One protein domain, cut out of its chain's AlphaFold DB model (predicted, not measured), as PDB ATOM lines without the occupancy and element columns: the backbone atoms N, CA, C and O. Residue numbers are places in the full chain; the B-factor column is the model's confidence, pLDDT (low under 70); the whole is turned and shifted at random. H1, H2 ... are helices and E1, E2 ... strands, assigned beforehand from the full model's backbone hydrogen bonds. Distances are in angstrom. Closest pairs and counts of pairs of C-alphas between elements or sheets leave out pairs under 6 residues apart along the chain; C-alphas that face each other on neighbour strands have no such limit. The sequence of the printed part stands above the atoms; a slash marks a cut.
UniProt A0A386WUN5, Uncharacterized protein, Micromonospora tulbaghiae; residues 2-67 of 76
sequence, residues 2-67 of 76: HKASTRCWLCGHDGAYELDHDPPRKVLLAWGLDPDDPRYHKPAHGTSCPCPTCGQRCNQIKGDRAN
ATOM      1  N   HIS A   2     227.134 312.612 339.363       46.81
ATOM      2  CA  HIS A   2     225.699 312.331 339.448       46.81
ATOM      3  C   HIS A   2     225.151 313.103 340.651       46.81
ATOM      4  O   HIS A   2     225.560 312.840 341.779       46.81
ATOM      5  N   LYS A   3     224.289 314.101 340.422       51.75
ATOM      6  CA  LYS A   3     223.551 314.755 341.508       51.75
ATOM      7  C   LYS A   3     222.753 313.651 342.202       51.75
ATOM      8  O   LYS A   3     221.893 313.047 341.562       51.75
ATOM      9  N   ALA A   4     223.058 313.356 343.465       62.28
ATOM     10  CA  ALA A   4     222.195 312.496 344.262       62.28
ATOM     11  C   ALA A   4     220.797 313.127 344.232       62.28
ATOM     12  O   ALA A   4     220.631 314.301 344.571       62.28
ATOM     13  N   SER A   5     219.821 312.396 343.697       71.19
ATOM     14  CA  SER A   5     218.468 312.918 343.558       71.19
ATOM     15  C   SER A   5     217.876 313.099 344.949       71.19
ATOM     16  O   SER A   5     217.840 312.155 345.728       71.19
ATOM     17  N   THR A   6     217.387 314.296 345.258       87.69
ATOM     18  CA  THR A   6     216.623 314.582 346.485       87.69
ATOM     19  C   THR A   6     215.141 314.261 346.314       87.69
ATOM     20  O   THR A   6     214.314 314.656 347.134       87.69
ATOM     21  N   ARG A   7     214.774 313.607 345.209       92.38
ATOM     22  CA  ARG A   7     213.390 313.302 344.877       92.38
ATOM     23  C   ARG A   7     212.975 312.005 345.542       92.38
ATOM     24  O   ARG A   7     213.508 310.946 345.218       92.38
ATOM     25  N   CYS A   8     211.991 312.088 346.427       92.69
ATOM     26  CA  CYS A   8     211.433 310.946 347.132       92.69
ATOM     27  C   CYS A   8     210.975 309.874 346.142       92.69
ATOM     28  O   CYS A   8     210.096 310.121 345.315       92.69
ATOM     29  N   TRP A   9     211.523 308.665 346.239       91.12
ATOM     30  CA  TRP A   9     211.180 307.583 345.310       91.12
ATOM     31  C   TRP A   9     209.745 307.054 345.497       91.12
ATOM     32  O   TRP A   9     209.194 306.401 344.608       91.12
ATOM     33  N   LEU A  10     209.137 307.366 346.645       91.25
ATOM     34  CA  LEU A  10     207.804 306.928 347.042       91.25
ATOM     35  C   LEU A  10     206.689 307.848 346.525       91.25
ATOM     36  O   LEU A  10     205.716 307.351 345.959       91.25
ATOM     37  N   CYS A  11     206.820 309.167 346.721       90.81
ATOM     38  CA  CYS A  11     205.803 310.156 346.330       90.81
ATOM     39  C   CYS A  11     206.197 311.024 345.126       90.81
ATOM     40  O   CYS A  11     205.335 311.672 344.549       90.81
ATOM     41  N   GLY A  12     207.474 311.039 344.732       90.88
ATOM     42  CA  GLY A  12     207.967 311.814 343.593       90.88
ATOM     43  C   GLY A  12     208.260 313.291 343.872       90.88
ATOM     44  O   GLY A  12     208.702 313.975 342.956       90.88
ATOM     45  N   HIS A  13     208.062 313.785 345.097       91.56
ATOM     46  CA  HIS A  13     208.370 315.171 345.470       91.56
ATOM     47  C   HIS A  13     209.819 315.342 345.940       91.56
ATOM     48  O   HIS A  13     210.408 314.419 346.509       91.56
ATOM     49  N   ASP A  14     210.382 316.530 345.736       92.88
ATOM     50  CA  ASP A  14     211.726 316.887 346.195       92.88
ATOM     51  C   ASP A  14     211.830 317.043 347.724       92.88
ATOM     52  O   ASP A  14     210.840 317.002 348.463       92.88
ATOM     53  N   GLY A  15     213.062 317.210 348.210       90.75
ATOM     54  CA  GLY A  15     213.365 317.439 349.625       90.75
ATOM     55  C   GLY A  15     213.403 316.172 350.484       90.75
ATOM     56  O   GLY A  15     213.178 316.251 351.690       90.75
ATOM     57  N   ALA A  16     213.641 315.008 349.882       93.88
ATOM     58  CA  ALA A  16     213.894 313.766 350.600       93.88
ATOM     59  C   ALA A  16     215.384 313.631 350.942       93.88
ATOM     60  O   ALA A  16     216.224 313.585 350.042       93.88
ATOM     61  N   TYR A  17     215.682 313.542 352.238       89.88
ATOM     62  CA  TYR A  17     217.048 313.444 352.770       89.88
ATOM     63  C   TYR A  17     217.264 312.219 353.665       89.88
ATOM     64  O   TYR A  17     218.388 311.962 354.087       89.88
ATOM     65  N   GLU A  18     216.208 311.458 353.955       92.88
ATOM     66  CA  GLU A  18     216.324 310.174 354.635       92.88
ATOM     67  C   GLU A  18     216.482 309.037 353.633       92.88
ATOM     68  O   GLU A  18     216.121 309.127 352.457       92.88
ATOM     69  N   LEU A  19     217.031 307.944 354.144       92.06
ATOM     70  CA  LEU A  19     217.366 306.765 353.381       92.06
ATOM     71  C   LEU A  19     216.322 305.676 353.642       92.06
ATOM     72  O   LEU A  19     216.031 305.337 354.790       92.06
ATOM     73  N   ASP A  20     215.742 305.140 352.574       92.06
ATOM     74  CA  ASP A  20     214.831 304.000 352.622       92.06
ATOM     75  C   ASP A  20     215.442 302.798 351.901       92.06
ATOM     76  O   ASP A  20     216.081 302.943 350.858       92.06
ATOM     77  N   HIS A  21     215.217 301.615 352.468       92.69
ATOM     78  CA  HIS A  21     215.665 300.352 351.898       92.69
ATOM     79  C   HIS A  21     214.613 299.828 350.915       92.69
ATOM     80  O   HIS A  21     213.443 299.615 351.276       92.69
ATOM     81  N   ASP A  22     215.051 299.578 349.684       91.69
ATOM     82  CA  ASP A  22     214.262 298.949 348.634       91.69
ATOM     83  C   ASP A  22     215.058 297.834 347.931       91.69
ATOM     84  O   ASP A  22     215.971 298.132 347.154       91.69
ATOM     85  N   PRO A  23     214.720 296.549 348.149       90.69
ATOM     86  CA  PRO A  23     213.658 296.031 349.022       90.69
ATOM     87  C   PRO A  23     213.857 296.334 350.522       90.69
ATOM     88  O   PRO A  23     214.958 296.683 350.940       90.69
ATOM     89  N   PRO A  24     212.825 296.161 351.377       90.69
ATOM     90  CA  PRO A  24     212.950 296.374 352.820       90.69
ATOM     91  C   PRO A  24     214.105 295.575 353.441       90.69
ATOM     92  O   PRO A  24     214.308 294.415 353.088       90.69
ATOM     93  N   ARG A  25     214.786 296.143 354.449       92.00
ATOM     94  CA  ARG A  25     215.962 295.541 355.116       92.00
ATOM     95  C   ARG A  25     215.798 294.056 355.469       92.00
ATOM     96  O   ARG A  25     216.704 293.264 355.241       92.00
ATOM     97  N   LYS A  26     214.630 293.660 355.990       91.31
ATOM     98  CA  LYS A  26     214.333 292.258 356.345       91.31
ATOM     99  C   LYS A  26     214.386 291.300 355.146       91.31
ATOM    100  O   LYS A  26     214.762 290.148 355.308       91.31
ATOM    101  N   VAL A  27     214.003 291.776 353.960       91.44
ATOM    102  CA  VAL A  27     214.013 291.001 352.712       91.44
ATOM    103  C   VAL A  27     215.444 290.848 352.207       91.44
ATOM    104  O   VAL A  27     215.831 289.742 351.850       91.44
ATOM    105  N   LEU A  28     216.245 291.919 352.257       93.19
ATOM    106  CA  LEU A  28     217.670 291.877 351.899       93.19
ATOM    107  C   LEU A  28     218.427 290.849 352.745       93.19
ATOM    108  O   LEU A  28     219.093 289.973 352.198       93.19
ATOM    109  N   LEU A  29     218.225 290.887 354.066       94.38
ATOM    110  CA  LEU A  29     218.812 289.913 354.987       94.38
ATOM    111  C   LEU A  29     218.365 288.477 354.686       94.38
ATOM    112  O   LEU A  29     219.189 287.567 354.702       94.38
ATOM    113  N   ALA A  30     217.084 288.262 354.374       94.94
ATOM    114  CA  ALA A  30     216.566 286.938 354.022       94.94
ATOM    115  C   ALA A  30     217.154 286.391 352.707       94.94
ATOM    116  O   ALA A  30     217.221 285.179 352.525       94.94
ATOM    117  N   TRP A  31     217.588 287.267 351.799       95.56
ATOM    118  CA  TRP A  31     218.270 286.899 350.556       95.56
ATOM    119  C   TRP A  31     219.793 286.784 350.703       95.56
ATOM    120  O   TRP A  31     220.469 286.495 349.720       95.56
ATOM    121  N   GLY A  32     220.343 287.007 351.904       96.81
ATOM    122  CA  GLY A  32     221.790 287.007 352.135       96.81
ATOM    123  C   GLY A  32     222.514 288.185 351.477       96.81
ATOM    124  O   GLY A  32     223.703 288.085 351.188       96.81
ATOM    125  N   LEU A  33     221.800 289.280 351.209       96.56
ATOM    126  CA  LEU A  33     222.353 290.505 350.632       96.56
ATOM    127  C   LEU A  33     222.726 291.494 351.736       96.56
ATOM    128  O   LEU A  33     222.085 291.525 352.789       96.56
ATOM    129  N   ASP A  34     223.725 292.332 351.463       96.25
ATOM    130  CA  ASP A  34     224.119 293.416 352.359       96.25
ATOM    131  C   ASP A  34     223.049 294.527 352.353       96.25
ATOM    132  O   ASP A  34     222.830 295.159 351.313       96.25
ATOM    133  N   PRO A  35     222.343 294.772 353.475       94.25
ATOM    134  CA  PRO A  35     221.359 295.844 353.548       94.25
ATOM    135  C   PRO A  35     221.977 297.242 353.477       94.25
ATOM    136  O   PRO A  35     221.264 298.186 353.138       94.25
ATOM    137  N   ASP A  36     223.262 297.385 353.790       95.12
ATOM    138  CA  ASP A  36     223.964 298.664 353.801       95.12
ATOM    139  C   ASP A  36     224.625 298.978 352.442       95.12
ATOM    140  O   ASP A  36     225.202 300.053 352.273       95.12
ATOM    141  N   ASP A  37     224.476 298.096 351.438       94.50
ATOM    142  CA  ASP A  37     224.884 298.373 350.058       94.50
ATOM    143  C   ASP A  37     224.057 299.550 349.488       94.50
ATOM    144  O   ASP A  37     222.825 299.443 349.359       94.50
ATOM    145  N   PRO A  38     224.711 300.657 349.072       92.38
ATOM    146  CA  PRO A  38     224.048 301.848 348.542       92.38
ATOM    147  C   PRO A  38     223.095 301.592 347.369       92.38
ATOM    148  O   PRO A  38     222.215 302.412 347.100       92.38
ATOM    149  N   ARG A  39     223.226 300.467 346.654       93.56
ATOM    150  CA  ARG A  39     222.304 300.097 345.566       93.56
ATOM    151  C   ARG A  39     220.862 299.868 346.031       93.56
ATOM    152  O   ARG A  39     219.949 299.967 345.212       93.56
ATOM    153  N   TYR A  40     220.659 299.513 347.301       92.69
ATOM    154  CA  TYR A  40     219.337 299.272 347.889       92.69
ATOM    155  C   TYR A  40     218.803 300.495 348.628       92.69
ATOM    156  O   TYR A  40     217.741 300.437 349.246       92.69
ATOM    157  N   HIS A  41     219.529 301.609 348.570       92.56
ATOM    158  CA  HIS A  41     219.184 302.838 349.254       92.56
ATOM    159  C   HIS A  41     218.534 303.811 348.286       92.56
ATOM    160  O   HIS A  41     219.066 304.133 347.224       92.56
ATOM    161  N   LYS A  42     217.357 304.301 348.664       92.00
ATOM    162  CA  LYS A  42     216.627 305.305 347.897       92.00
ATOM    163  C   LYS A  42     216.252 306.491 348.784       92.00
ATOM    164  O   LYS A  42     215.882 306.293 349.941       92.00
ATOM    165  N   PRO A  43     216.298 307.722 348.250       93.50
ATOM    166  CA  PRO A  43     215.905 308.919 348.986       93.50
ATOM    167  C   PRO A  43     214.403 308.892 349.281       93.50
ATOM    168  O   PRO A  43     213.585 308.757 348.365       93.50
ATOM    169  N   ALA A  44     214.017 309.054 350.541       93.88
ATOM    170  CA  ALA A  44     212.625 309.139 350.964       93.88
ATOM    171  C   ALA A  44     212.418 310.227 352.026       93.88
ATOM    172  O   ALA A  44     213.323 310.586 352.774       93.88
ATOM    173  N   HIS A  45     211.198 310.760 352.096       94.88
ATOM    174  CA  HIS A  45     210.768 311.579 353.230       94.88
ATOM    175  C   HIS A  45     210.539 310.693 354.448       94.88
ATOM    176  O   HIS A  45     209.904 309.638 354.322       94.88
ATOM    177  N   GLY A  46     210.977 311.145 355.620       92.69
ATOM    178  CA  GLY A  46     210.779 310.405 356.856       92.69
ATOM    179  C   GLY A  46     210.561 311.251 358.106       92.69
ATOM    180  O   GLY A  46     209.937 312.308 358.030       92.69
ATOM    181  N   THR A  47     210.966 310.756 359.278       92.38
ATOM    182  CA  THR A  47     210.621 311.374 360.574       92.38
ATOM    183  C   THR A  47     211.204 312.777 360.708       92.38
ATOM    184  O   THR A  47     210.509 313.681 361.172       92.38
ATOM    185  N   SER A  48     212.452 312.938 360.280       90.81
ATOM    186  CA  SER A  48     213.243 314.168 360.327       90.81
ATOM    187  C   SER A  48     213.031 315.038 359.087       90.81
ATOM    188  O   SER A  48     213.321 316.229 359.120       90.81
ATOM    189  N   CYS A  49     212.510 314.468 357.997       91.81
ATOM    190  CA  CYS A  49     212.189 315.190 356.764       91.81
ATOM    191  C   CYS A  49     210.799 314.800 356.219       91.81
ATOM    192  O   CYS A  49     210.702 314.076 355.225       91.81
ATOM    193  N   PRO A  50     209.695 315.240 356.855       92.69
ATOM    194  CA  PRO A  50     208.355 315.002 356.325       92.69
ATOM    195  C   PRO A  50     208.170 315.694 354.964       92.69
ATOM    196  O   PRO A  50     208.745 316.747 354.699       92.69
ATOM    197  N   CYS A  51     207.346 315.108 354.094       93.12
ATOM    198  CA  CYS A  51     207.076 315.660 352.770       93.12
ATOM    199  C   CYS A  51     206.253 316.957 352.885       93.12
ATOM    200  O   CYS A  51     205.141 316.894 353.417       93.12
ATOM    201  N   PRO A  52     206.712 318.097 352.336       89.25
ATOM    202  CA  PRO A  52     205.973 319.361 352.407       89.25
ATOM    203  C   PRO A  52     204.697 319.352 351.554       89.25
ATOM    204  O   PRO A  52     203.756 320.078 351.849       89.25
ATOM    205  N   THR A  53     204.644 318.511 350.517       90.69
ATOM    206  CA  THR A  53     203.499 318.427 349.597       90.69
ATOM    207  C   THR A  53     202.471 317.397 350.056       90.69
ATOM    208  O   THR A  53     201.279 317.673 350.071       90.69
ATOM    209  N   CYS A  54     202.910 316.201 350.466       88.50
ATOM    210  CA  CYS A  54     201.991 315.168 350.958       88.50
ATOM    211  C   CYS A  54     201.589 315.377 352.428       88.50
ATOM    212  O   CYS A  54     200.669 314.714 352.902       88.50
ATOM    213  N   GLY A  55     202.342 316.178 353.191       89.31
ATOM    214  CA  GLY A  55     202.222 316.260 354.653       89.31
ATOM    215  C   GLY A  55     202.569 314.949 355.372       89.31
ATOM    216  O   GLY A  55     202.236 314.764 356.539       89.31
ATOM    217  N   GLN A  56     203.195 314.004 354.667       90.56
ATOM    218  CA  GLN A  56     203.400 312.632 355.119       90.56
ATOM    219  C   GLN A  56     204.872 312.324 355.392       90.56
ATOM    220  O   GLN A  56     205.771 312.796 354.695       90.56
ATOM    221  N   ARG A  57     205.107 311.411 356.334       93.56
ATOM    222  CA  ARG A  57     206.390 310.722 356.519       93.56
ATOM    223  C   ARG A  57     206.401 309.464 355.645       93.56
ATOM    224  O   ARG A  57     205.998 308.388 356.085       93.56
ATOM    225  N   CYS A  58     206.725 309.630 354.361       92.50
ATOM    226  CA  CYS A  58     206.510 308.618 353.321       92.50
ATOM    227  C   CYS A  58     207.115 307.246 353.662       92.50
ATOM    228  O   CYS A  58     206.429 306.232 353.511       92.50
ATOM    229  N   ASN A  59     208.352 307.225 354.161       92.00
ATOM    230  CA  ASN A  59     209.059 306.010 354.558       92.00
ATOM    231  C   ASN A  59     208.317 305.257 355.686       92.00
ATOM    232  O   ASN A  59     208.049 304.063 355.593       92.00
ATOM    233  N   GLN A  60     207.859 305.976 356.710       90.81
ATOM    234  CA  GLN A  60     207.134 305.423 357.860       90.81
ATOM    235  C   GLN A  60     205.753 304.889 357.450       90.81
ATOM    236  O   GLN A  60     205.303 303.874 357.976       90.81
ATOM    237  N   ILE A  61     205.085 305.525 356.481       89.94
ATOM    238  CA  ILE A  61     203.807 305.031 355.940       89.94
ATOM    239  C   ILE A  61     203.995 303.739 355.153       89.94
ATOM    240  O   ILE A  61     203.156 302.829 355.269       89.94
ATOM    241  N   LYS A  62     205.066 303.664 354.348       88.06
ATOM    242  CA  LYS A  62     205.453 302.443 353.636       88.06
ATOM    243  C   LYS A  62     205.696 301.320 354.645       88.06
ATOM    244  O   LYS A  62     205.038 300.273 354.569       88.06
ATOM    245  N   GLY A  63     206.572 301.581 355.613       85.38
ATOM    246  CA  GLY A  63     207.043 300.610 356.589       85.38
ATOM    247  C   GLY A  63     207.844 299.495 355.918       85.38
ATOM    248  O   GLY A  63     208.649 299.720 355.018       85.38
ATOM    249  N   ASP A  64     207.581 298.259 356.322       81.19
ATOM    250  CA  ASP A  64     208.244 297.057 355.813       81.19
ATOM    251  C   ASP A  64     207.567 296.450 354.567       81.19
ATOM    252  O   ASP A  64     207.915 295.346 354.139       81.19
ATOM    253  N   ARG A  65     206.586 297.151 353.984       77.25
ATOM    254  CA  ARG A  65     205.847 296.696 352.802       77.25
ATOM    255  C   ARG A  65     206.615 297.082 351.540       77.25
ATOM    256  O   ARG A  65     206.773 298.265 351.252       77.25
ATOM    257  N   ALA A  66     207.025 296.089 350.754       62.81
ATOM    258  CA  ALA A  66     207.893 296.265 349.582       62.81
ATOM    259  C   ALA A  66     207.319 297.151 348.453       62.81
ATOM    260  O   ALA A  66     208.048 297.498 347.537       62.81
ATOM    261  N   ASN A  67     206.039 297.542 348.490       60.00
ATOM    262  CA  ASN A  67     205.449 298.361 347.425       60.00
ATOM    263  C   ASN A  67     204.321 299.292 347.896       60.00
ATOM    264  O   ASN A  67     203.423 299.647 347.132       60.00
TER     265      ASN A  67
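AT A GLANCE: This is residues 2 to 67 of the 76 residues of an uncharacterized protein of Micromonospora tulbaghiae (UniProt A0A386WUN5). The model has little regular structure: a short two-stranded ribbon, E1 and E2, has helix H1 beyond one end, much of the loops of residues 2 to 17 and 45 to 57 towards the other, and small helix H2 near it. The printed part has 66 residues, 19 in named elements, ordered E1, H1, E2, H2; the sheet, E1 - E2, is antiparallel and the class mixed. It is compact, with a radius of gyration of the C-alphas of 11.8 A and spans of 36 by 28 by 18 A.

IN THESE COORDINATES: E1, residues 18 to 21, starts at C-alpha 18 (216.324, 310.174, 354.635) and measures 10.2 A. H1, residues 25 to 30, measures 8.7 A. E2 is residues 41 to 44, and H2, residues 58 to 62, ends at C-alpha 62 (205.453, 302.443, 353.636).

HOW THE PARTS SIT: E1 and E2 are antiparallel at 132 degrees, with N 20 and O 42 2.9 A apart, within hydrogen-bond range. The closest C-alphas of E2 and H2, Ala 44 and Asn 59, are 6.0 A apart. H1 and H2 are apart. Every O i to N i+4 pair in H1 and H2 is within hydrogen-bond range.

THE WHOLE: The farthest C-alphas, Gly 32 and Thr 53, are 36.4 A apart. The printed part has no cut. The link E2 to H2 is long. Residues 2 to 4 and 66 to 67 have pLDDT under 70.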